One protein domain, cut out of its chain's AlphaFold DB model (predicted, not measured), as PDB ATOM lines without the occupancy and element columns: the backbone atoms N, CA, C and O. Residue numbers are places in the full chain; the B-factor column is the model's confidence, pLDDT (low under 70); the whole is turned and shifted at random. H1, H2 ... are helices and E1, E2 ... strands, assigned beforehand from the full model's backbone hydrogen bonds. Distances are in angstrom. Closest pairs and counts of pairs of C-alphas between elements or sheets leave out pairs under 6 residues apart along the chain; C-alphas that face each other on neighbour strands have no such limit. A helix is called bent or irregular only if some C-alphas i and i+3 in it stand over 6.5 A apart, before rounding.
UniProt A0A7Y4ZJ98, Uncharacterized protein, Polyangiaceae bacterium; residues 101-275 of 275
ATOM      1  N   VAL A 101     169.837 182.326 145.355       75.31
ATOM      2  CA  VAL A 101     170.678 182.797 144.243       75.31
ATOM      3  C   VAL A 101     170.599 181.765 143.135       75.31
ATOM      4  O   VAL A 101     170.873 180.585 143.375       75.31
ATOM      5  N   ASP A 102     170.202 182.210 141.944       84.81
ATOM      6  CA  ASP A 102     170.093 181.307 140.809       84.81
ATOM      7  C   ASP A 102     171.469 180.749 140.414       84.81
ATOM      8  O   ASP A 102     172.506 181.406 140.557       84.81
ATOM      9  N   ALA A 103     171.480 179.498 139.946       89.69
ATOM     10  CA  ALA A 103     172.722 178.756 139.729       89.69
ATOM     11  C   ALA A 103     173.690 179.463 138.766       89.69
ATOM     12  O   ALA A 103     174.901 179.442 138.977       89.69
ATOM     13  N   ILE A 104     173.156 180.117 137.729       91.12
ATOM     14  CA  ILE A 104     173.965 180.836 136.741       91.12
ATOM     15  C   ILE A 104     174.581 182.109 137.330       91.12
ATOM     16  O   ILE A 104     175.711 182.443 136.987       91.12
ATOM     17  N   THR A 105     173.897 182.797 138.249       88.75
ATOM     18  CA  THR A 105     174.474 183.948 138.957       88.75
ATOM     19  C   THR A 105     175.627 183.523 139.845       88.75
ATOM     20  O   THR A 105     176.682 184.153 139.802       88.75
ATOM     21  N   GLU A 106     175.448 182.458 140.630       90.38
ATOM     22  CA  GLU A 106     176.518 181.930 141.477       90.38
ATOM     23  C   GLU A 106     177.726 181.505 140.633       90.38
ATOM     24  O   GLU A 106     178.855 181.870 140.957       90.38
ATOM     25  N   GLU A 107     177.496 180.802 139.521       94.19
ATOM     26  CA  GLU A 107     178.546 180.392 138.584       94.19
ATOM     27  C   GLU A 107     179.310 181.592 138.009       94.19
ATOM     28  O   GLU A 107     180.539 181.631 138.075       94.19
ATOM     29  N   VAL A 108     178.598 182.586 137.468       93.38
ATOM     30  CA  VAL A 108     179.202 183.755 136.813       93.38
ATOM     31  C   VAL A 108     179.954 184.624 137.820       93.38
ATOM     32  O   VAL A 108     181.090 185.017 137.556       93.38
ATOM     33  N   ALA A 109     179.366 184.885 138.991       92.00
ATOM     34  CA  ALA A 109     180.017 185.653 140.051       92.00
ATOM     35  C   ALA A 109     181.273 184.943 140.571       92.00
ATOM     36  O   ALA A 109     182.311 185.581 140.763       92.00
ATOM     37  N   PHE A 110     181.203 183.622 140.759       95.50
ATOM     38  CA  PHE A 110     182.347 182.838 141.207       95.50
ATOM     39  C   PHE A 110     183.447 182.768 140.144       95.50
ATOM     40  O   PHE A 110     184.620 182.937 140.475       95.50
ATOM     41  N   SER A 111     183.086 182.588 138.869       95.62
ATOM     42  CA  SER A 111     184.026 182.587 137.743       95.62
ATOM     43  C   SER A 111     184.759 183.924 137.613       95.62
ATOM     44  O   SER A 111     185.992 183.943 137.589       95.62
ATOM     45  N   PHE A 112     184.018 185.038 137.636       95.88
ATOM     46  CA  PHE A 112     184.575 186.392 137.645       95.88
ATOM     47  C   PHE A 112     185.567 186.590 138.799       95.88
ATOM     48  O   PHE A 112     186.702 187.022 138.590       95.88
ATOM     49  N   PHE A 113     185.163 186.219 140.018       95.69
ATOM     50  CA  PHE A 113     186.001 186.369 141.202       95.69
ATOM     51  C   PHE A 113     187.290 185.545 141.100       95.69
ATOM     52  O   PHE A 113     188.380 186.060 141.342       95.69
ATOM     53  N   CYS A 114     187.192 184.277 140.694       95.94
ATOM     54  CA  CYS A 114     188.355 183.400 140.560       95.94
ATOM     55  C   CYS A 114     189.318 183.882 139.469       95.94
ATOM     56  O   CYS A 114     190.528 183.836 139.676       95.94
ATOM     57  N   GLY A 115     188.801 184.398 138.348       94.19
ATOM     58  CA  GLY A 115     189.620 184.964 137.272       94.19
ATOM     59  C   GLY A 115     190.453 186.173 137.713       94.19
ATOM     60  O   GLY A 115     191.563 186.370 137.223       94.19
ATOM     61  N   GLY A 116     189.954 186.959 138.672       93.00
ATOM     62  CA  GLY A 116     190.683 188.089 139.248       93.00
ATOM     63  C   GLY A 116     191.577 187.733 140.439       93.00
ATOM     64  O   GLY A 116     192.486 188.501 140.748       93.00
ATOM     65  N   LEU A 117     191.354 186.600 141.111       94.00
ATOM     66  CA  LEU A 117     191.910 186.323 142.445       94.00
ATOM     67  C   LEU A 117     193.445 186.337 142.510       94.00
ATOM     68  O   LEU A 117     194.013 186.711 143.535       94.00
ATOM     69  N   ASP A 118     194.103 185.922 141.430       91.94
ATOM     70  CA  ASP A 118     195.565 185.846 141.336       91.94
ATOM     71  C   ASP A 118     196.194 187.070 140.659       91.94
ATOM     72  O   ASP A 118     197.417 187.166 140.559       91.94
ATOM     73  N   THR A 119     195.370 188.016 140.203       93.44
ATOM     74  CA  THR A 119     195.834 189.287 139.648       93.44
ATOM     75  C   THR A 119     195.992 190.294 140.790       93.44
ATOM     76  O   THR A 119     194.977 190.671 141.383       93.44
ATOM     77  N   PRO A 120     197.221 190.746 141.112       92.44
ATOM     78  CA  PRO A 120     197.443 191.694 142.199       92.44
ATOM     79  C   PRO A 120     196.613 192.965 142.021       92.44
ATOM     80  O   PRO A 120     196.525 193.496 140.913       92.44
ATOM     81  N   ASP A 121     196.007 193.436 143.110       89.12
ATOM     82  CA  ASP A 121     195.176 194.645 143.153       89.12
ATOM     83  C   ASP A 121     193.924 194.616 142.259       89.12
ATOM     84  O   ASP A 121     193.247 195.642 142.102       89.12
ATOM     85  N   SER A 122     193.541 193.452 141.724       93.38
ATOM     86  CA  SER A 122     192.199 193.270 141.167       93.38
ATOM     87  C   SER A 122     191.145 193.435 142.263       93.38
ATOM     88  O   SER A 122     191.424 193.252 143.452       93.38
ATOM     89  N   ILE A 123     189.900 193.742 141.888       90.94
ATOM     90  CA  ILE A 123     188.837 193.846 142.892       90.94
ATOM     91  C   ILE A 123     188.615 192.521 143.641       90.94
ATOM     92  O   ILE A 123     188.313 192.532 144.832       90.94
ATOM     93  N   ALA A 124     188.838 191.381 142.981       92.94
ATOM     94  CA  ALA A 124     188.751 190.067 143.606       92.94
ATOM     95  C   ALA A 124     189.886 189.817 144.615       92.94
ATOM     96  O   ALA A 124     189.615 189.330 145.709       92.94
ATOM     97  N   ASP A 125     191.131 190.194 144.297       93.06
ATOM     98  CA  ASP A 125     192.272 190.105 145.225       93.06
ATOM     99  C   ASP A 125     192.057 190.993 146.461       93.06
ATOM    100  O   ASP A 125     192.229 190.539 147.596       93.06
ATOM    101  N   GLN A 126     191.590 192.230 146.251       90.38
ATOM    102  CA  GLN A 126     191.280 193.171 147.331       90.38
ATOM    103  C   GLN A 126     190.183 192.625 148.253       90.38
ATOM    104  O   GLN A 126     190.390 192.499 149.460       90.38
ATOM    105  N   LEU A 127     189.037 192.226 147.688       88.81
ATOM    106  CA  LEU A 127     187.938 191.653 148.466       88.81
ATOM    107  C   LEU A 127     188.335 190.341 149.146       88.81
ATOM    108  O   LEU A 127     187.890 190.085 150.264       88.81
ATOM    109  N   TYR A 128     189.172 189.512 148.515       92.12
ATOM    110  CA  TYR A 128     189.649 188.280 149.132       92.12
ATOM    111  C   TYR A 128     190.433 188.553 150.406       92.12
ATOM    112  O   TYR A 128     190.103 188.016 151.467       92.12
ATOM    113  N   ARG A 129     191.451 189.407 150.302       89.56
ATOM    114  CA  ARG A 129     192.322 189.775 151.417       89.56
ATOM    115  C   ARG A 129     191.536 190.434 152.547       89.56
ATOM    116  O   ARG A 129     191.730 190.086 153.708       89.56
ATOM    117  N   ASP A 130     190.630 191.341 152.199       84.69
ATOM    118  CA  ASP A 130     190.021 192.235 153.178       84.69
ATOM    119  C   ASP A 130     188.695 191.691 153.742       84.69
ATOM    120  O   ASP A 130     188.253 192.161 154.789       84.69
ATOM    121  N   ILE A 131     188.054 190.710 153.086       84.00
ATOM    122  CA  ILE A 131     186.698 190.253 153.449       84.00
ATOM    123  C   ILE A 131     186.503 188.747 153.270       84.00
ATOM    124  O   ILE A 131     186.212 188.051 154.241       84.00
ATOM    125  N   VAL A 132     186.623 188.228 152.042       87.88
ATOM    126  CA  VAL A 132     186.181 186.857 151.719       87.88
ATOM    127  C   VAL A 132     186.968 185.833 152.531       87.88
ATOM    128  O   VAL A 132     186.369 184.920 153.089       87.88
ATOM    129  N   SER A 133     188.280 186.024 152.691       89.62
ATOM    130  CA  SER A 133     189.143 185.130 153.479       89.62
ATOM    131  C   SER A 133     188.780 185.048 154.968       89.62
ATOM    132  O   SER A 133     189.168 184.091 155.634       89.62
ATOM    133  N   GLN A 134     188.019 186.015 155.492       84.19
ATOM    134  CA  GLN A 134     187.558 186.033 156.883       84.19
ATOM    135  C   GLN A 134     186.236 185.277 157.073       84.19
ATOM    136  O   GLN A 134     185.851 184.967 158.200       84.19
ATOM    137  N   VAL A 135     185.531 184.965 155.983       80.81
ATOM    138  CA  VAL A 135     184.301 184.173 156.016       80.81
ATOM    139  C   VAL A 135     184.661 182.683 156.049       80.81
ATOM    140  O   VAL A 135     185.541 182.260 155.302       80.81
ATOM    141  N   PRO A 136     184.005 181.845 156.873       79.88
ATOM    142  CA  PRO A 136     184.250 180.404 156.860       79.88
ATOM    143  C   PRO A 136     183.918 179.751 155.507       79.88
ATOM    144  O   PRO A 136     182.882 180.045 154.910       79.88
ATOM    145  N   LEU A 137     184.768 178.814 155.072       80.38
ATOM    146  CA  LEU A 137     184.478 177.910 153.950       80.38
ATOM    147  C   LEU A 137     183.240 177.054 154.249       80.38
ATOM    148  O   LEU A 137     183.003 176.674 155.398       80.38
ATOM    149  N   GLY A 138     182.477 176.718 153.210       71.19
ATOM    150  CA  GLY A 138     181.255 175.928 153.337       71.19
ATOM    151  C   GLY A 138     180.186 176.640 154.163       71.19
ATOM    152  O   GLY A 138     179.472 175.998 154.936       71.19
ATOM    153  N   SER A 139     180.111 177.970 154.038       65.88
ATOM    154  CA  SER A 139     179.093 178.780 154.702       65.88
ATOM    155  C   SER A 139     177.685 178.200 154.441       65.88
ATOM    156  O   SER A 139     177.441 177.517 153.446       65.88
ATOM    157  N   GLY A 140     176.739 178.436 155.359       67.81
ATOM    158  CA  GLY A 140     175.438 177.750 155.394       67.81
ATOM    159  C   GLY A 140     174.517 177.952 154.181       67.81
ATOM    160  O   GLY A 140     173.405 177.443 154.187       67.81
ATOM    161  N   TRP A 141     174.950 178.650 153.134       71.38
ATOM    162  CA  TRP A 141     174.165 179.002 151.952       71.38
ATOM    163  C   TRP A 141     173.508 177.807 151.261       71.38
ATOM    164  O   TRP A 141     172.323 177.859 150.938       71.38
ATOM    165  N   HIS A 142     174.237 176.704 151.121       70.94
ATOM    166  CA  HIS A 142     173.768 175.502 150.425       70.94
ATOM    167  C   HIS A 142     173.117 174.486 151.379       70.94
ATOM    168  O   HIS A 142     172.539 173.497 150.937       70.94
ATOM    169  N   THR A 143     173.202 174.704 152.699       66.88
ATOM    170  CA  THR A 143     172.826 173.704 153.721       66.88
ATOM    171  C   THR A 143     171.830 174.195 154.779       66.88
ATOM    172  O   THR A 143     171.240 173.370 155.483       66.88
ATOM    173  N   GLN A 144     171.584 175.505 154.902       61.31
ATOM    174  CA  GLN A 144     170.657 176.064 155.890       61.31
ATOM    175  C   GLN A 144     169.188 175.791 155.558       61.31
ATOM    176  O   GLN A 144     168.777 175.655 154.407       61.31
ATOM    177  N   ARG A 145     168.377 175.699 156.617       45.81
ATOM    178  CA  ARG A 145     166.934 175.423 156.580       45.81
ATOM    179  C   ARG A 145     166.153 176.614 157.158       45.81
ATOM    180  O   ARG A 145     166.688 177.290 158.037       45.81
ATOM    181  N   PRO A 146     164.916 176.900 156.689       46.56
ATOM    182  CA  PRO A 146     163.978 175.988 156.010       46.56
ATOM    183  C   PRO A 146     164.247 175.675 154.521       46.56
ATOM    184  O   PRO A 146     163.707 174.689 154.023       46.56
ATOM    185  N   GLY A 147     165.141 176.393 153.837       57.75
ATOM    186  CA  GLY A 147     165.628 176.052 152.493       57.75
ATOM    187  C   GLY A 147     166.951 176.760 152.174       57.75
ATOM    188  O   GLY A 147     167.256 177.751 152.846       57.75
ATOM    189  N   PRO A 148     167.729 176.251 151.201       60.59
ATOM    190  CA  PRO A 148     169.017 176.831 150.843       60.59
ATOM    191  C   PRO A 148     168.842 178.245 150.267       60.59
ATOM    192  O   PRO A 148     167.816 178.566 149.667       60.59
ATOM    193  N   LEU A 149     169.845 179.095 150.479       69.81
ATOM    194  CA  LEU A 149     169.927 180.463 149.949       69.81
ATOM    195  C   LEU A 149     170.589 180.516 148.563       69.81
ATOM    196  O   LEU A 149     170.681 181.586 147.969       69.81
ATOM    197  N   ALA A 150     171.030 179.369 148.057       74.12
ATOM    198  CA  ALA A 150     171.524 179.148 146.707       74.12
ATOM    199  C   ALA A 150     170.744 177.991 146.066       74.12
ATOM    200  O   ALA A 150     170.363 177.044 146.758       74.12
ATOM    201  N   GLU A 151     170.483 178.061 144.760       82.19
ATOM    202  CA  GLU A 151     169.849 176.954 144.028       82.19
ATOM    203  C   GLU A 151     170.807 175.780 143.814       82.19
ATOM    204  O   GLU A 151     170.367 174.630 143.722       82.19
ATOM    205  N   LEU A 152     172.114 176.052 143.739       84.88
ATOM    206  CA  LEU A 152     173.105 174.995 143.621       84.88
ATOM    207  C   LEU A 152     173.106 174.126 144.890       84.88
ATOM    208  O   LEU A 152     173.045 174.644 146.005       84.88
ATOM    209  N   PRO A 153     173.198 172.792 144.754       83.00
ATOM    210  CA  PRO A 153     173.204 171.891 145.906       83.00
ATOM    211  C   PRO A 153     174.555 171.873 146.631       83.00
ATOM    212  O   PRO A 153     174.626 171.524 147.808       83.00
ATOM    213  N   THR A 154     175.634 172.221 145.931       88.69
ATOM    214  CA  THR A 154     177.003 172.224 146.450       88.69
ATOM    215  C   THR A 154     177.739 173.453 145.941       88.69
ATOM    216  O   THR A 154     177.619 173.746 144.749       88.69
ATOM    217  N   PRO A 155     178.529 174.132 146.787       91.56
ATOM    218  CA  PRO A 155     179.313 175.271 146.343       91.56
ATOM    219  C   PRO A 155     180.422 174.830 145.383       91.56
ATOM    220  O   PRO A 155     180.995 173.743 145.517       91.56
ATOM    221  N   PHE A 156     180.762 175.702 144.442       94.75
ATOM    222  CA  PHE A 156     181.983 175.579 143.660       94.75
ATOM    223  C   PHE A 156     183.199 175.820 144.549       94.75
ATOM    224  O   PHE A 156     183.141 176.603 145.491       94.75
ATOM    225  N   VAL A 157     184.319 175.172 144.233       95.31
ATOM    226  CA  VAL A 157     185.581 175.327 144.966       95.31
ATOM    227  C   VAL A 157     186.683 175.665 143.979       95.31
ATOM    228  O   VAL A 157     186.850 174.977 142.973       95.31
ATOM    229  N   TYR A 158     187.464 176.692 144.298       95.56
ATOM    230  CA  TYR A 158     188.648 177.086 143.552       95.56
ATOM    231  C   TYR A 158     189.854 177.127 144.487       95.56
ATOM    232  O   TYR A 158     189.793 177.655 145.601       95.56
ATOM    233  N   THR A 159     190.963 176.569 144.009       95.25
ATOM    234  CA  THR A 159     192.275 176.714 144.633       95.25
ATOM    235  C   THR A 159     193.188 177.348 143.600       95.25
ATOM    236  O   THR A 159     193.472 176.742 142.568       95.25
ATOM    237  N   SER A 160     193.629 178.564 143.885       89.69
ATOM    238  CA  SER A 160     194.597 179.272 143.052       89.69
ATOM    239  C   SER A 160     195.943 178.544 142.973       89.69
ATOM    240  O   SER A 160     196.321 177.837 143.917       89.69
ATOM    241  N   PRO A 161     196.744 178.792 141.921       87.62
ATOM    242  CA  PRO A 161     198.143 178.369 141.872       87.62
ATOM    243  C   PRO A 161     198.971 178.885 143.060       87.62
ATOM    244  O   PRO A 161     199.903 178.214 143.497       87.62
ATOM    245  N   GLY A 162     198.610 180.050 143.614       83.31
ATOM    246  CA  GLY A 162     199.233 180.634 144.806       83.31
ATOM    247  C   GLY A 162     198.822 179.983 146.134       83.31
ATOM    248  O   GLY A 162     199.259 180.434 147.190       83.31
ATOM    249  N   GLY A 163     197.975 178.947 146.114       88.38
ATOM    250  CA  GLY A 163     197.551 178.198 147.301       88.38
ATOM    251  C   GLY A 163     196.382 178.814 148.076       88.38
ATOM    252  O   GLY A 163     195.932 178.237 149.066       88.38
ATOM    253  N   ARG A 164     195.841 179.953 147.626       91.50
ATOM    254  CA  ARG A 164     194.591 180.518 148.157       91.50
ATOM    255  C   ARG A 164     193.424 179.628 147.761       91.50
ATOM    256  O   ARG A 164     193.301 179.272 146.588       91.50
ATOM    257  N   ARG A 165     192.562 179.315 148.722       93.81
ATOM    258  CA  ARG A 165     191.339 178.534 148.524       93.81
ATOM    259  C   ARG A 165     190.122 179.405 148.811       93.81
ATOM    260  O   ARG A 165     190.125 180.148 149.793       93.81
ATOM    261  N   VAL A 166     189.110 179.290 147.960       94.62
ATOM    262  CA  VAL A 166     187.817 179.969 148.079       94.62
ATOM    263  C   VAL A 166     186.715 179.036 147.586       94.62
ATOM    264  O   VAL A 166     186.942 178.213 146.695       94.62
ATOM    265  N   ASP A 167     185.526 179.145 148.166       94.56
ATOM    266  CA  ASP A 167     184.326 178.507 147.632       94.56
ATOM    267  C   ASP A 167     183.210 179.528 147.382       94.56
ATOM    268  O   ASP A 167     183.238 180.655 147.888       94.56
ATOM    269  N   SER A 168     182.251 179.172 146.531       91.56
ATOM    270  CA  SER A 168     181.183 180.092 146.134       91.56
ATOM    271  C   SER A 168     180.259 180.441 147.302       91.56
ATOM    272  O   SER A 168     179.793 181.572 147.384       91.56
ATOM    273  N   ALA A 169     180.067 179.539 148.268       84.06
ATOM    274  CA  ALA A 169     179.352 179.820 149.513       84.06
ATOM    275  C   ALA A 169     180.038 180.930 150.334       84.06
ATOM    276  O   ALA A 169     179.373 181.817 150.877       84.06
ATOM    277  N   GLN A 170     181.364 180.903 150.429       85.81
ATOM    278  CA  GLN A 170     182.174 181.918 151.099       85.81
ATOM    279  C   GLN A 170     182.039 183.272 150.391       85.81
ATOM    280  O   GLN A 170     181.820 184.286 151.055       85.81
ATOM    281  N   LEU A 171     182.101 183.285 149.054       86.75
ATOM    282  CA  LEU A 171     181.902 184.492 148.248       86.75
ATOM    283  C   LEU A 171     180.492 185.066 148.428       86.75
ATOM    284  O   LEU A 171     180.356 186.246 148.747       86.75
ATOM    285  N   LEU A 172     179.451 184.240 148.285       79.56
ATOM    286  CA  LEU A 172     178.063 184.671 148.457       79.56
ATOM    287  C   LEU A 172     177.847 185.265 149.848       79.56
ATOM    288  O   LEU A 172     177.301 186.352 149.961       79.56
ATOM    289  N   ALA A 173     178.349 184.623 150.904       73.69
ATOM    290  CA  ALA A 173     178.274 185.165 152.259       73.69
ATOM    291  C   ALA A 173     179.015 186.506 152.419       73.69
ATOM    292  O   ALA A 173     178.544 187.375 153.157       73.69
ATOM    293  N   ALA A 174     180.147 186.685 151.732       76.06
ATOM    294  CA  ALA A 174     180.938 187.909 151.783       76.06
ATOM    295  C   ALA A 174     180.274 189.085 151.052       76.06
ATOM    296  O   ALA A 174     180.362 190.210 151.540       76.06
ATOM    297  N   MET A 175     179.542 188.831 149.957       69.31
ATOM    298  CA  MET A 175     178.855 189.849 149.140       69.31
ATOM    299  C   MET A 175     177.797 190.671 149.897       69.31
ATOM    300  O   MET A 175     177.272 191.657 149.379       69.31
ATOM    301  N   PHE A 176     177.499 190.299 151.140       62.12
ATOM    302  CA  PHE A 176     176.519 190.949 151.993       62.12
ATOM    303  C   PHE A 176     177.149 191.872 153.035       62.12
ATOM    304  O   PHE A 176     177.425 191.475 154.177       62.12
ATOM    305  N   ILE A 177     177.301 193.140 152.654       53.25
ATOM    306  CA  ILE A 177     177.946 194.163 153.478       53.25
ATOM    307  C   ILE A 177     177.038 194.885 154.459       53.25
ATOM    308  O   ILE A 177     175.843 195.060 154.245       53.25
ATOM    309  N   THR A 178     177.663 195.380 155.522       51.19
ATOM    310  CA  THR A 178     177.144 196.469 156.341       51.19
ATOM    311  C   THR A 178     177.516 197.807 155.690       51.19
ATOM    312  O   THR A 178     178.641 197.998 155.236       51.19
ATOM    313  N   LEU A 179     176.598 198.778 155.686       49.16
ATOM    314  CA  LEU A 179     176.877 200.149 155.216       49.16
ATOM    315  C   LEU A 179     177.683 200.983 156.228       49.16
ATOM    316  O   LEU A 179     177.914 202.170 156.028       49.16
ATOM    317  N   GLU A 180     178.093 200.373 157.338       50.50
ATOM    318  CA  GLU A 180     178.815 201.031 158.432       50.50
ATOM    319  C   GLU A 180     180.281 201.320 158.071       50.50
ATOM    320  O   GLU A 180     180.954 202.081 158.763       50.50
ATOM    321  N   HIS A 181     180.767 200.751 156.964       56.97
ATOM    322  CA  HIS A 181     182.136 200.905 156.491       56.97
ATOM    323  C   HIS A 181     182.158 201.456 155.055       56.97
ATOM    324  O   HIS A 181     182.060 200.681 154.101       56.97
ATOM    325  N   PRO A 182     182.336 202.780 154.865       57.44
ATOM    326  CA  PRO A 182     182.341 203.413 153.541       57.44
ATOM    327  C   PRO A 182     183.329 202.791 152.546       57.44
ATOM    328  O   PRO A 182     183.013 202.654 151.368       57.44
ATOM    329  N   ALA A 183     184.499 202.350 153.020       63.62
ATOM    330  CA  ALA A 183     185.486 201.657 152.191       63.62
ATOM    331  C   ALA A 183     184.939 200.347 151.594       63.62
ATOM    332  O   ALA A 183     185.199 200.050 150.430       63.62
ATOM    333  N   LEU A 184     184.125 199.603 152.355       65.19
ATOM    334  CA  LEU A 184     183.474 198.389 151.860       65.19
ATOM    335  C   LEU A 184     182.411 198.731 150.819       65.19
ATOM    336  O   LEU A 184     182.348 198.077 149.786       65.19
ATOM    337  N   VAL A 185     181.621 199.786 151.038       65.12
ATOM    338  CA  VAL A 185     180.610 200.234 150.064       65.12
ATOM    339  C   VAL A 185     181.253 200.543 148.711       65.12
ATOM    340  O   VAL A 185     180.776 200.066 147.685       65.12
ATOM    341  N   VAL A 186     182.371 201.271 148.705       69.25
ATOM    342  CA  VAL A 186     183.110 201.609 147.478       69.25
ATOM    343  C   VAL A 186     183.701 200.365 146.811       69.25
ATOM    344  O   VAL A 186     183.582 200.211 145.596       69.25
ATOM    345  N   ALA A 187     184.303 199.460 147.590       73.88
ATOM    346  CA  ALA A 187     184.848 198.211 147.066       73.88
ATOM    347  C   ALA A 187     183.756 197.356 146.401       73.88
ATOM    348  O   ALA A 187     183.933 196.881 145.281       73.88
ATOM    349  N   TYR A 188     182.588 197.223 147.031       76.00
ATOM    350  CA  TYR A 188     181.486 196.468 146.442       76.00
ATOM    351  C   TYR A 188     180.836 197.165 145.255       76.00
ATOM    352  O   TYR A 188     180.474 196.482 144.302       76.00
ATOM    353  N   ALA A 189     180.748 198.496 145.246       73.94
ATOM    354  CA  ALA A 189     180.290 199.225 144.065       73.94
ATOM    355  C   ALA A 189     181.148 198.890 142.842       73.94
ATOM    356  O   ALA A 189     180.639 198.539 141.777       73.94
ATOM    357  N   ARG A 190     182.471 198.927 143.037       81.06
ATOM    358  CA  ARG A 190     183.442 198.560 142.012       81.06
ATOM    359  C   ARG A 190     183.305 197.092 141.610       81.06
ATOM    360  O   ARG A 190     183.289 196.799 140.421       81.06
ATOM    361  N   PHE A 191     183.152 196.190 142.577       86.56
ATOM    362  CA  PHE A 191     182.951 194.767 142.310       86.56
ATOM    363  C   PHE A 191     181.719 194.513 141.446       86.56
ATOM    364  O   PHE A 191     181.823 193.828 140.436       86.56
ATOM    365  N   PHE A 192     180.566 195.084 141.804       82.75
ATOM    366  CA  PHE A 192     179.341 194.894 141.035       82.75
ATOM    367  C   PHE A 192     179.434 195.521 139.647       82.75
ATOM    368  O   PHE A 192     178.967 194.923 138.682       82.75
ATOM    369  N   HIS A 193     180.078 196.681 139.518       83.12
ATOM    370  CA  HIS A 193     180.314 197.295 138.216       83.12
ATOM    371  C   HIS A 193     181.164 196.396 137.302       83.12
ATOM    372  O   HIS A 193     180.772 196.121 136.169       83.12
ATOM    373  N   GLU A 194     182.296 195.890 137.803       90.62
ATOM    374  CA  GLU A 194     183.168 194.988 137.042       90.62
ATOM    375  C   GLU A 194     182.482 193.639 136.748       90.62
ATOM    376  O   GLU A 194     182.589 193.127 135.634       90.62
ATOM    377  N   LEU A 195     181.702 193.102 137.694       90.06
ATOM    378  CA  LEU A 195     180.911 191.886 137.498       90.06
ATOM    379  C   LEU A 195     179.855 192.063 136.399       90.06
ATOM    380  O   LEU A 195     179.700 191.189 135.554       90.06
ATOM    381  N   LEU A 196     179.125 193.179 136.376       87.69
ATOM    382  CA  LEU A 196     178.107 193.428 135.351       87.69
ATOM    383  C   LEU A 196     178.726 193.654 133.970       87.69
ATOM    384  O   LEU A 196     178.161 193.208 132.970       87.69
ATOM    385  N   ALA A 197     179.904 194.279 133.909       90.50
ATOM    386  CA  ALA A 197     180.683 194.348 132.679       90.50
ATOM    387  C   ALA A 197     181.093 192.941 132.203       90.50
ATOM    388  O   ALA A 197     180.937 192.621 131.026       90.50
ATOM    389  N   PHE A 198     181.530 192.069 133.116       93.25
ATOM    390  CA  PHE A 198     181.829 190.670 132.806       93.25
ATOM    391  C   PHE A 198     180.589 189.896 132.324       93.25
ATOM    392  O   PHE A 198     180.656 189.181 131.328       93.25
ATOM    393  N   VAL A 199     179.426 190.097 132.953       89.44
ATOM    394  CA  VAL A 199     178.144 189.511 132.517       89.44
ATOM    395  C   VAL A 199     177.779 189.955 131.099       89.44
ATOM    396  O   VAL A 199     177.267 189.149 130.323       89.44
ATOM    397  N   ALA A 200     178.025 191.218 130.738       88.00
ATOM    398  CA  ALA A 200     177.796 191.704 129.380       88.00
ATOM    399  C   ALA A 200     178.702 190.988 128.363       88.00
ATOM    400  O   ALA A 200     178.213 190.532 127.333       88.00
ATOM    401  N   VAL A 201     179.983 190.788 128.695       90.31
ATOM    402  CA  VAL A 201     180.920 190.015 127.861       90.31
ATOM    403  C   VAL A 201     180.458 188.563 127.696       90.31
ATOM    404  O   VAL A 201     180.428 188.057 126.576       90.31
ATOM    405  N   GLU A 202     180.036 187.900 128.776       89.75
ATOM    406  CA  GLU A 202     179.484 186.538 128.719       89.75
ATOM    407  C   GLU A 202     178.228 186.469 127.833       89.75
ATOM    408  O   GLU A 202     178.071 185.556 127.019       89.75
ATOM    409  N   ARG A 203     177.336 187.463 127.939       87.19
ATOM    410  CA  ARG A 203     176.133 187.569 127.100       87.19
ATOM    411  C   ARG A 203     176.476 187.702 125.623       87.19
ATOM    412  O   ARG A 203     175.875 186.987 124.818       87.19
ATOM    413  N   ASP A 204     177.448 188.549 125.298       85.81
ATOM    414  CA  ASP A 204     177.921 188.781 123.934       85.81
ATOM    415  C   ASP A 204     178.666 187.569 123.362       85.81
ATOM    416  O   ASP A 204     178.617 187.320 122.152       85.81
ATOM    417  N   ALA A 205     179.346 186.790 124.206       86.06
ATOM    418  CA  ALA A 205     180.020 185.561 123.801       86.06
ATOM    419  C   ALA A 205     179.026 184.454 123.415       86.06
ATOM    420  O   ALA A 205     179.296 183.681 122.497       86.06
ATOM    421  N   ILE A 206     177.864 184.399 124.072       82.56
ATOM    422  CA  ILE A 206     176.874 183.325 123.895       82.56
ATOM    423  C   ILE A 206     175.830 183.673 122.838       82.56
ATOM    424  O   ILE A 206     175.349 182.790 122.123       82.56
ATOM    425  N   ALA A 207     175.436 184.940 122.737       82.56
ATOM    426  CA  ALA A 207     174.383 185.341 121.826       82.56
ATOM    427  C   ALA A 207     174.546 186.776 121.327       82.56
ATOM    428  O   ALA A 207     175.254 187.594 121.902       82.56
ATOM    429  N   THR A 208     173.866 187.092 120.233       80.69
ATOM    430  CA  THR A 208     173.717 188.464 119.747       80.69
ATOM    431  C   THR A 208     172.238 188.754 119.569       80.69
ATOM    432  O   THR A 208     171.519 187.952 118.968       80.69
ATOM    433  N   LEU A 209     171.789 189.876 120.131       68.75
ATOM    434  CA  LEU A 209     170.446 190.393 119.917       68.75
ATOM    435  C   LEU A 209     170.435 191.174 118.605       68.75
ATOM    436  O   LEU A 209     171.135 192.175 118.461       68.75
ATOM    437  N   GLU A 210     169.658 190.695 117.648       78.00
ATOM    438  CA  GLU A 210     169.464 191.352 116.363       78.00
ATOM    439  C   GLU A 210     168.443 192.503 116.501       78.00
ATOM    440  O   GLU A 210     167.582 192.472 117.390       78.00
ATOM    441  N   PRO A 211     168.493 193.533 115.633       74.31
ATOM    442  CA  PRO A 211     167.592 194.692 115.706       74.31
ATOM    443  C   PRO A 211     166.096 194.359 115.588       74.31
ATOM    444  O   PRO A 211     165.252 195.163 115.975       74.31
ATOM    445  N   ASP A 212     165.761 193.191 115.043       79.62
ATOM    446  CA  ASP A 212     164.399 192.672 114.907       79.62
ATOM    447  C   ASP A 212     163.904 191.918 116.160       79.62
ATOM    448  O   ASP A 212     162.787 191.399 116.172       79.62
ATOM    449  N   GLY A 213     164.724 191.864 117.214       65.56
ATOM    450  CA  GLY A 213     164.435 191.165 118.463       65.56
ATOM    451  C   GLY A 213     164.769 189.670 118.440       65.56
ATOM    452  O   GLY A 213     164.485 188.983 119.423       65.56
ATOM    453  N   GLN A 214     165.365 189.144 117.363       73.94
ATOM    454  CA  GLN A 214     165.827 187.756 117.321       73.94
ATOM    455  C   GLN A 214     167.141 187.577 118.093       73.94
ATOM    456  O   GLN A 214     168.023 188.431 118.076       73.94
ATOM    457  N   ILE A 215     167.294 186.428 118.757       69.56
ATOM    458  CA  ILE A 215     168.533 186.054 119.450       69.56
ATOM    459  C   ILE A 215     169.281 185.041 118.583       69.56
ATOM    460  O   ILE A 215     168.807 183.919 118.387       69.56
ATOM    461  N   ARG A 216     170.467 185.408 118.090       79.62
ATOM    462  CA  ARG A 216     171.369 184.481 117.396       79.62
ATOM    463  C   ARG A 216     172.360 183.890 118.393       79.62
ATOM    464  O   ARG A 216     173.193 184.613 118.931       79.62
ATOM    465  N   LEU A 217     172.284 182.580 118.619       81.75
ATOM    466  CA  LEU A 217     173.228 181.859 119.477       81.75
ATOM    467  C   LEU A 217     174.561 181.642 118.758       81.75
ATOM    468  O   LEU A 217     174.593 181.214 117.603       81.75
ATOM    469  N   LYS A 218     175.658 181.892 119.466       84.25
ATOM    470  CA  LYS A 218     177.012 181.536 119.053       84.25
ATOM    471  C   LYS A 218     177.319 180.162 119.640       84.25
ATOM    472  O   LYS A 218     177.344 179.988 120.854       84.25
ATOM    473  N   VAL A 219     177.487 179.170 118.771       81.06
ATOM    474  CA  VAL A 219     177.762 177.786 119.175       81.06
ATOM    475  C   VAL A 219     179.090 177.368 118.573       81.06
ATOM    476  O   VAL A 219     179.214 177.255 117.354       81.06
ATOM    477  N   GLU A 220     180.077 177.122 119.425       77.31
ATOM    478  CA  GLU A 220     181.314 176.481 118.997       77.31
ATOM    479  C   GLU A 220     181.093 174.974 118.892       77.31
ATOM    480  O   GLU A 220     180.735 174.294 119.857       77.31
ATOM    481  N   ILE A 221     181.284 174.449 117.685       79.56
ATOM    482  CA  ILE A 221     181.105 173.036 117.374       79.56
ATOM    483  C   ILE A 221     182.476 172.489 116.993       79.56
ATOM    484  O   ILE A 221     182.972 172.740 115.898       79.56
ATOM    485  N   ALA A 222     183.092 171.741 117.909       77.12
ATOM    486  CA  ALA A 222     184.392 171.121 117.667       77.12
ATOM    487  C   ALA A 222     184.306 169.988 116.631       77.12
ATOM    488  O   ALA A 222     185.247 169.778 115.865       77.12
ATOM    489  N   ARG A 223     183.181 169.257 116.603       77.25
ATOM    490  CA  ARG A 223     182.910 168.184 115.640       77.25
ATOM    491  C   ARG A 223     181.441 168.175 115.211       77.25
ATOM    492  O   ARG A 223     180.582 168.441 116.052       77.25
ATOM    493  N   PRO A 224     181.122 167.860 113.943       78.62
ATOM    494  CA  PRO A 224     179.746 167.889 113.438       78.62
ATOM    495  C   PRO A 224     178.748 167.048 114.250       78.62
ATOM    496  O   PRO A 224     177.602 167.457 114.423       78.62
ATOM    497  N   GLU A 225     179.168 165.902 114.787       82.88
ATOM    498  CA  GLU A 225     178.346 165.027 115.634       82.88
ATOM    499  C   GLU A 225     177.938 165.665 116.973       82.88
ATOM    500  O   GLU A 225     176.896 165.324 117.535       82.88
ATOM    501  N   ASP A 226     178.703 166.649 117.450       80.50
ATOM    502  CA  ASP A 226     178.435 167.375 118.690       80.50
ATOM    503  C   ASP A 226     177.506 168.577 118.481       80.50
ATOM    504  O   ASP A 226     177.124 169.231 119.454       80.50
ATOM    505  N   ALA A 227     177.107 168.871 117.236       77.38
ATOM    506  CA  ALA A 227     176.320 170.053 116.893       77.38
ATOM    507  C   ALA A 227     175.010 170.140 117.689       77.38
ATOM    508  O   ALA A 227     174.696 171.190 118.252       77.38
ATOM    509  N   GLY A 228     174.264 169.035 117.790       82.19
ATOM    510  CA  GLY A 228     173.016 168.979 118.558       82.19
ATOM    511  C   GLY A 228     173.234 169.254 120.055       82.19
ATOM    512  O   GLY A 228     172.687 170.228 120.579       82.19
ATOM    513  N   PRO A 229     174.065 168.454 120.750       83.94
ATOM    514  CA  PRO A 229     174.387 168.670 122.160       83.94
ATOM    515  C   PRO A 229     174.988 170.050 122.470       83.94
ATOM    516  O   PRO A 229     174.608 170.668 123.463       83.94
ATOM    517  N   ALA A 230     175.905 170.555 121.637       78.62
ATOM    518  CA  ALA A 230     176.520 171.870 121.817       78.62
ATOM    519  C   ALA A 230     175.493 173.003 121.681       78.62
ATOM    520  O   ALA A 230     175.457 173.899 122.523       78.62
ATOM    521  N   THR A 231     174.601 172.913 120.689       80.38
ATOM    522  CA  THR A 231     173.525 173.894 120.487       80.38
ATOM    523  C   THR A 231     172.553 173.906 121.662       80.38
ATOM    524  O   THR A 231     172.196 174.976 122.149       80.38
ATOM    525  N   MET A 232     172.164 172.732 122.172       83.19
ATOM    526  CA  MET A 232     171.284 172.643 123.342       83.19
ATOM    527  C   MET A 232     171.930 173.237 124.596       83.19
ATOM    528  O   MET A 232     171.276 173.988 125.313       83.19
ATOM    529  N   ARG A 233     173.219 172.969 124.839       83.81
ATOM    530  CA  ARG A 233     173.950 173.577 125.964       83.81
ATOM    531  C   ARG A 233     174.026 175.098 125.847       83.81
ATOM    532  O   ARG A 233     173.764 175.788 126.828       83.81
ATOM    533  N   ALA A 234     174.342 175.616 124.660       81.56
ATOM    534  CA  ALA A 234     174.392 177.055 124.413       81.56
ATOM    535  C   ALA A 234     173.016 177.714 124.609       81.56
ATOM    536  O   ALA A 234     172.926 178.769 125.232       81.56
ATOM    537  N   LEU A 235     171.941 177.066 124.146       83.12
ATOM    538  CA  LEU A 235     170.571 177.539 124.338       83.12
ATOM    539  C   LEU A 235     170.173 177.571 125.818       83.12
ATOM    540  O   LEU A 235     169.629 178.574 126.273       83.12
ATOM    541  N   GLU A 236     170.434 176.504 126.574       86.00
ATOM    542  CA  GLU A 236     170.104 176.463 128.003       86.00
ATOM    543  C   GLU A 236     170.922 177.484 128.802       86.00
ATOM    544  O   GLU A 236     170.362 178.201 129.632       86.00
ATOM    545  N   ARG A 237     172.213 177.655 128.483       86.75
ATOM    546  CA  ARG A 237     173.038 178.711 129.091       86.75
ATOM    547  C   ARG A 237     172.506 180.104 128.757       86.75
ATOM    548  O   ARG A 237     172.400 180.935 129.653       86.75
ATOM    549  N   ALA A 238     172.127 180.359 127.503       82.75
ATOM    550  CA  ALA A 238     171.536 181.635 127.105       82.75
ATOM    551  C   ALA A 238     170.225 181.905 127.861       82.75
ATOM    552  O   ALA A 238     170.054 182.975 128.440       82.75
ATOM    553  N   LYS A 239     169.317 180.923 127.931       83.25
ATOM    554  CA  LYS A 239     168.075 181.050 128.709       83.25
ATOM    555  C   LYS A 239     168.355 181.371 130.174       83.25
ATOM    556  O   LYS A 239     167.710 182.262 130.715       83.25
ATOM    557  N   ALA A 240     169.317 180.690 130.795       85.38
ATOM    558  CA  ALA A 240     169.691 180.953 132.177       85.38
ATOM    559  C   ALA A 240     170.261 182.373 132.344       85.38
ATOM    560  O   ALA A 240     169.779 183.133 133.176       85.38
ATOM    561  N   LEU A 241     171.227 182.783 131.518       83.50
ATOM    562  CA  LEU A 241     171.937 184.058 131.675       83.50
ATOM    563  C   LEU A 241     171.065 185.296 131.378       83.50
ATOM    564  O   LEU A 241     171.189 186.335 132.036       83.50
ATOM    565  N   TYR A 242     170.180 185.204 130.383       81.50
ATOM    566  CA  TYR A 242     169.234 186.274 130.041       81.50
ATOM    567  C   TYR A 242     167.952 186.216 130.892       81.50
ATOM    568  O   TYR A 242     167.315 187.246 131.123       81.50
ATOM    569  N   GLY A 243     167.579 185.028 131.376       79.06
ATOM    570  CA  GLY A 243     166.433 184.799 132.258       79.06
ATOM    571  C   GLY A 243     166.736 184.949 133.749       79.06
ATOM    572  O   GLY A 243     165.796 184.965 134.543       79.06
ATOM    573  N   SER A 244     168.012 185.077 134.130       81.06
ATOM    574  CA  SER A 244     168.435 185.199 135.525       81.06
ATOM    575  C   SER A 244     167.795 186.414 136.182       81.06
ATOM    576  O   SER A 244     167.897 187.556 135.713       81.06
ATOM    577  N   ARG A 245     167.130 186.141 137.302       73.56
ATOM    578  CA  ARG A 245     166.511 187.167 138.125       73.56
ATOM    579  C   ARG A 245     167.557 187.830 139.014       73.56
ATOM    580  O   ARG A 245     167.548 189.056 139.101       73.56
ATOM    581  N   THR A 246     168.477 187.052 139.596       75.06
ATOM    582  CA  THR A 246     169.500 187.602 140.490       75.06
ATOM    583  C   THR A 246     170.448 188.531 139.735       75.06
ATOM    584  O   THR A 246     170.709 189.620 140.229       75.06
ATOM    585  N   LEU A 247     170.884 188.207 138.509       77.31
ATOM    586  CA  LEU A 247     171.723 189.120 137.714       77.31
ATOM    587  C   LEU A 247     171.032 190.443 137.375       77.31
ATOM    588  O   LEU A 247     171.681 191.485 137.366       77.31
ATOM    589  N   ARG A 248     169.728 190.416 137.072       71.56
ATOM    590  CA  ARG A 248     168.966 191.645 136.807       71.56
ATOM    591  C   ARG A 248     168.931 192.531 138.046       71.56
ATOM    592  O   ARG A 248     169.245 193.709 137.966       71.56
ATOM    593  N   GLU A 249     168.601 191.926 139.178       67.69
ATOM    594  CA  GLU A 249     168.513 192.610 140.461       67.69
ATOM    595  C   GLU A 249     169.885 193.114 140.954       67.69
ATOM    596  O   GLU A 249     169.970 194.191 141.536       67.69
ATOM    597  N   LEU A 250     170.983 192.405 140.659       71.44
ATOM    598  CA  LEU A 250     172.345 192.903 140.887       71.44
ATOM    599  C   LEU A 250     172.658 194.162 140.064       71.44
ATOM    600  O   LEU A 250     173.403 195.016 140.538       71.44
ATOM    601  N   GLY A 251     172.079 194.290 138.865       65.75
ATOM    602  CA  GLY A 251     172.114 195.513 138.059       65.75
ATOM    603  C   GLY A 251     171.525 196.705 138.806       65.75
ATOM    604  O   GLY A 251     172.213 197.700 139.028       65.75
ATOM    605  N   ASP A 252     170.289 196.545 139.278       61.41
ATOM    606  CA  ASP A 252     169.579 197.575 140.043       61.41
ATOM    607  C   ASP A 252     170.361 197.965 141.306       61.41
ATOM    608  O   ASP A 252     170.487 199.141 141.644       61.41
ATOM    609  N   VAL A 253     170.939 196.974 141.989       61.50
ATOM    610  CA  VAL A 253     171.792 197.168 143.164       61.50
ATOM    611  C   VAL A 253     173.065 197.950 142.836       61.50
ATOM    612  O   VAL A 253     173.441 198.841 143.596       61.50
ATOM    613  N   ALA A 254     173.746 197.641 141.735       65.31
ATOM    614  CA  ALA A 254     174.968 198.339 141.351       65.31
ATOM    615  C   ALA A 254     174.698 199.816 141.040       65.31
ATOM    616  O   ALA A 254     175.432 200.689 141.510       65.31
ATOM    617  N   ASP A 255     173.626 200.099 140.298       60.62
ATOM    618  CA  ASP A 255     173.190 201.463 139.986       60.62
ATOM    619  C   ASP A 255     172.870 202.246 141.254       60.62
ATOM    620  O   ASP A 255     173.251 203.411 141.401       60.62
ATOM    621  N   LEU A 256     172.215 201.577 142.196       56.19
ATOM    622  CA  LEU A 256     171.869 202.125 143.486       56.19
ATOM    623  C   LEU A 256     173.124 202.463 144.310       56.19
ATOM    624  O   LEU A 256     173.303 203.606 144.729       56.19
ATOM    625  N   ILE A 257     174.063 201.520 144.465       58.53
ATOM    626  CA  ILE A 257     175.324 201.784 145.173       58.53
ATOM    627  C   ILE A 257     176.088 202.928 144.498       58.53
ATOM    628  O   ILE A 257     176.561 203.823 145.198       58.53
ATOM    629  N   ASN A 258     176.175 202.961 143.166       61.78
ATOM    630  CA  ASN A 258     176.859 204.032 142.435       61.78
ATOM    631  C   ASN A 258     176.272 205.417 142.737       61.78
ATOM    632  O   ASN A 258     177.023 206.375 142.931       61.78
ATOM    633  N   GLN A 259     174.947 205.516 142.858       54.94
ATOM    634  CA  GLN A 259     174.282 206.746 143.287       54.94
ATOM    635  C   GLN A 259     174.630 207.118 144.738       54.94
ATOM    636  O   GLN A 259     174.646 208.303 145.070       54.94
ATOM    637  N   THR A 260     174.972 206.148 145.597       50.50
ATOM    638  CA  THR A 260     175.381 206.403 146.991       50.50
ATOM    639  C   THR A 260     176.845 206.783 147.200       50.50
ATOM    640  O   THR A 260     177.150 207.419 148.212       50.50
ATOM    641  N   ILE A 261     177.753 206.430 146.282       53.97
ATOM    642  CA  ILE A 261     179.208 206.619 146.450       53.97
ATOM    643  C   ILE A 261     179.583 208.061 146.846       53.97
ATOM    644  O   ILE A 261     180.336 208.214 147.815       53.97
ATOM    645  N   PRO A 262     179.063 209.125 146.193       48.88
ATOM    646  CA  PRO A 262     179.397 210.500 146.571       48.88
ATOM    647  C   PRO A 262     179.054 210.823 148.031       48.88
ATOM    648  O   PRO A 262     179.753 211.600 148.674       48.88
ATOM    649  N   TYR A 263     178.014 210.188 148.577       48.56
ATOM    650  CA  TYR A 263     177.549 210.399 149.946       48.56
ATOM    651  C   TYR A 263     178.344 209.582 150.971       48.56
ATOM    652  O   TYR A 263     178.583 210.060 152.078       48.56
ATOM    653  N   ALA A 264     178.777 208.368 150.611       45.47
ATOM    654  CA  ALA A 264     179.613 207.524 151.465       45.47
ATOM    655  C   ALA A 264     181.039 208.087 151.618       45.47
ATOM    656  O   ALA A 264     181.612 208.039 152.705       45.47
ATOM    657  N   LEU A 265     181.598 208.657 150.543       45.41
ATOM    658  CA  LEU A 265     182.970 209.177 150.508       45.41
ATOM    659  C   LEU A 265     183.163 210.507 151.247       45.41
ATOM    660  O   LEU A 265     184.279 210.817 151.652       45.41
ATOM    661  N   GLN A 266     182.107 211.300 151.430       43.69
ATOM    662  CA  GLN A 266     182.232 212.629 152.034       43.69
ATOM    663  C   GLN A 266     182.235 212.619 153.566       43.69
ATOM    664  O   GLN A 266     182.575 213.639 154.156       43.69
ATOM    665  N   GLY A 267     181.831 211.526 154.233       41.84
ATOM    666  CA  GLY A 267     181.723 211.466 155.704       41.84
ATOM    667  C   GLY A 267     180.822 212.546 156.336       41.84
ATOM    668  O   GLY A 267     180.717 212.639 157.555       41.84
ATOM    669  N   ALA A 268     180.164 213.364 155.515       34.19
ATOM    670  CA  ALA A 268     179.498 214.590 155.885       34.19
ATOM    671  C   ALA A 268     178.204 214.679 155.081       34.19
ATOM    672  O   ALA A 268     178.188 214.996 153.894       34.19
ATOM    673  N   GLY A 269     177.088 214.382 155.741       30.19
ATOM    674  CA  GLY A 269     175.798 214.845 155.265       30.19
ATOM    675  C   GLY A 269     175.747 216.356 155.436       30.19
ATOM    676  O   GLY A 269     175.303 216.825 156.478       30.19
ATOM    677  N   TYR A 270     176.191 217.114 154.439       26.67
ATOM    678  CA  TYR A 270     175.760 218.497 154.328       26.67
ATOM    679  C   TYR A 270     174.383 218.510 153.665       26.67
ATOM    680  O   TYR A 270     174.191 218.043 152.543       26.67
ATOM    681  N   VAL A 271     173.408 219.024 154.412       25.53
ATOM    682  CA  VAL A 271     172.222 219.664 153.855       25.53
ATOM    683  C   VAL A 271     172.726 220.913 153.147       25.53
ATOM    684  O   VAL A 271     173.391 221.739 153.772       25.53
ATOM    685  N   HIS A 272     172.434 221.058 151.856       21.97
ATOM    686  CA  HIS A 272     172.530 222.378 151.257       21.97
ATOM    687  C   HIS A 272     171.397 223.216 151.856       21.97
ATOM    688  O   HIS A 272     170.221 222.937 151.625       21.97
ATOM    689  N   VAL A 273     171.780 224.172 152.703       26.56
ATOM    690  CA  VAL A 273     170.972 225.339 153.059       26.56
ATOM    691  C   VAL A 273     170.882 226.220 151.806       26.56
ATOM    692  O   VAL A 273     171.816 226.246 151.003       26.56
ATOM    693  N   ASP A 274     169.724 226.849 151.640       25.11
ATOM    694  CA  ASP A 274     169.150 227.413 150.415       25.11
ATOM    695  C   ASP A 274     170.048 228.206 149.447       25.11
ATOM    696  O   ASP A 274     171.010 228.882 149.823       25.11
ATOM    697  N   GLY A 275     169.579 228.180 148.194       30.38
ATOM    698  CA  GLY A 275     169.866 229.075 147.075       30.38
ATOM    699  C   GLY A 275     168.976 228.723 145.891       30.38
ATOM    700  O   GLY A 275     169.393 227.832 145.121       30.38
TER     701      GLY A 275
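What this domain is: This is residues 101 to 275 of the 275 residues of an uncharacterized protein of Polyangiaceae bacterium (UniProt A0A7Y4ZJ98). H4 makes a long helical rail; H6 runs back along it the other way, crossing it at 35.2 degrees, while H5 meets the rail only at its last residues, 203 to 206, with residues 234 to 242 and reaches out beyond that end. A small head of H1, H2, H3 and the strand hairpin E1-E2 packs on this rail through H1 and H2; a second hairpin, E3-E4, follows H4 and packs on H5, and tail residues 268 to 275 stick out. The 175 printed residues hold six named helices and four named strands, in the order H1 H2 E1 E2 H3 H4 E3 E4 H5 H6, with two antiparallel two-stranded sheets; the class is mostly helix. The whole is only just loose, close to compact, with a radius of gyration of the C-alphas of 19.0 A and spans of 68 by 46 by 39 A.

How they stand to each other: H1, residues 103 to 117, and H4, residues 182 to 206, are the hubs, touching four helices each. They touch at a steep tilt of 68 degrees, only just short of about perpendicular, with the C-alphas of Phe 112 and Leu 195 closest at 6.6 A. H1 touches H2, residues 123 to 130, about perpendicular at 80 degrees, the C-alphas of Leu 117 and Asp 125 closest at 4.7 A. E1, residues 157 to 159, and E2, residues 165 to 167, form an antiparallel hairpin, with N 158 and O 166 at 2.9 A. H1 touches H3, residues 168 to 174, with residues 106 to 110 alone; the C-alphas of Phe 110 and Ser 168 are closest at 5.8 A. E3, residues 207 to 209, and E4, residues 215 to 217, form another antiparallel hairpin, with N 208 and O 216 at 2.9 A. H5, residues 224 to 243, touches H4 with the C-alphas of Ile 206 and Ala 238 closest at 6.5 A. H6, residues 245 to 265, touches H4 opposite ways at 35.2 degrees, only just a steep tilt, the C-alphas of Pro 182 and Ala 264 closest at 5.4 A. Every O i to N i+4 pair is within hydrogen-bond range in H1, H2, H3 and H4, against 14 of 16 in H5 and 15 of 17 in H6.

Where its parts are: H1 begins at C-alpha 103 (172.722, 178.756, 139.729) and is 20.8 A long. H4 is 36.2 A long, H5 28.6 A and H6 30.1 A, ending at C-alpha 265 (182.970, 209.177, 150.508). H5 and H6 are irregular: C-alphas 225 and 228 are 7.3 A apart, and C-alphas 259 and 262 are 7.1 A apart.

The domain as a whole: The printed part has no cut, and its one long link joins H2 to E1. Mean pLDDT of the printed part is 76.1; residues under 70 include 175 to 186 and 251 to 275.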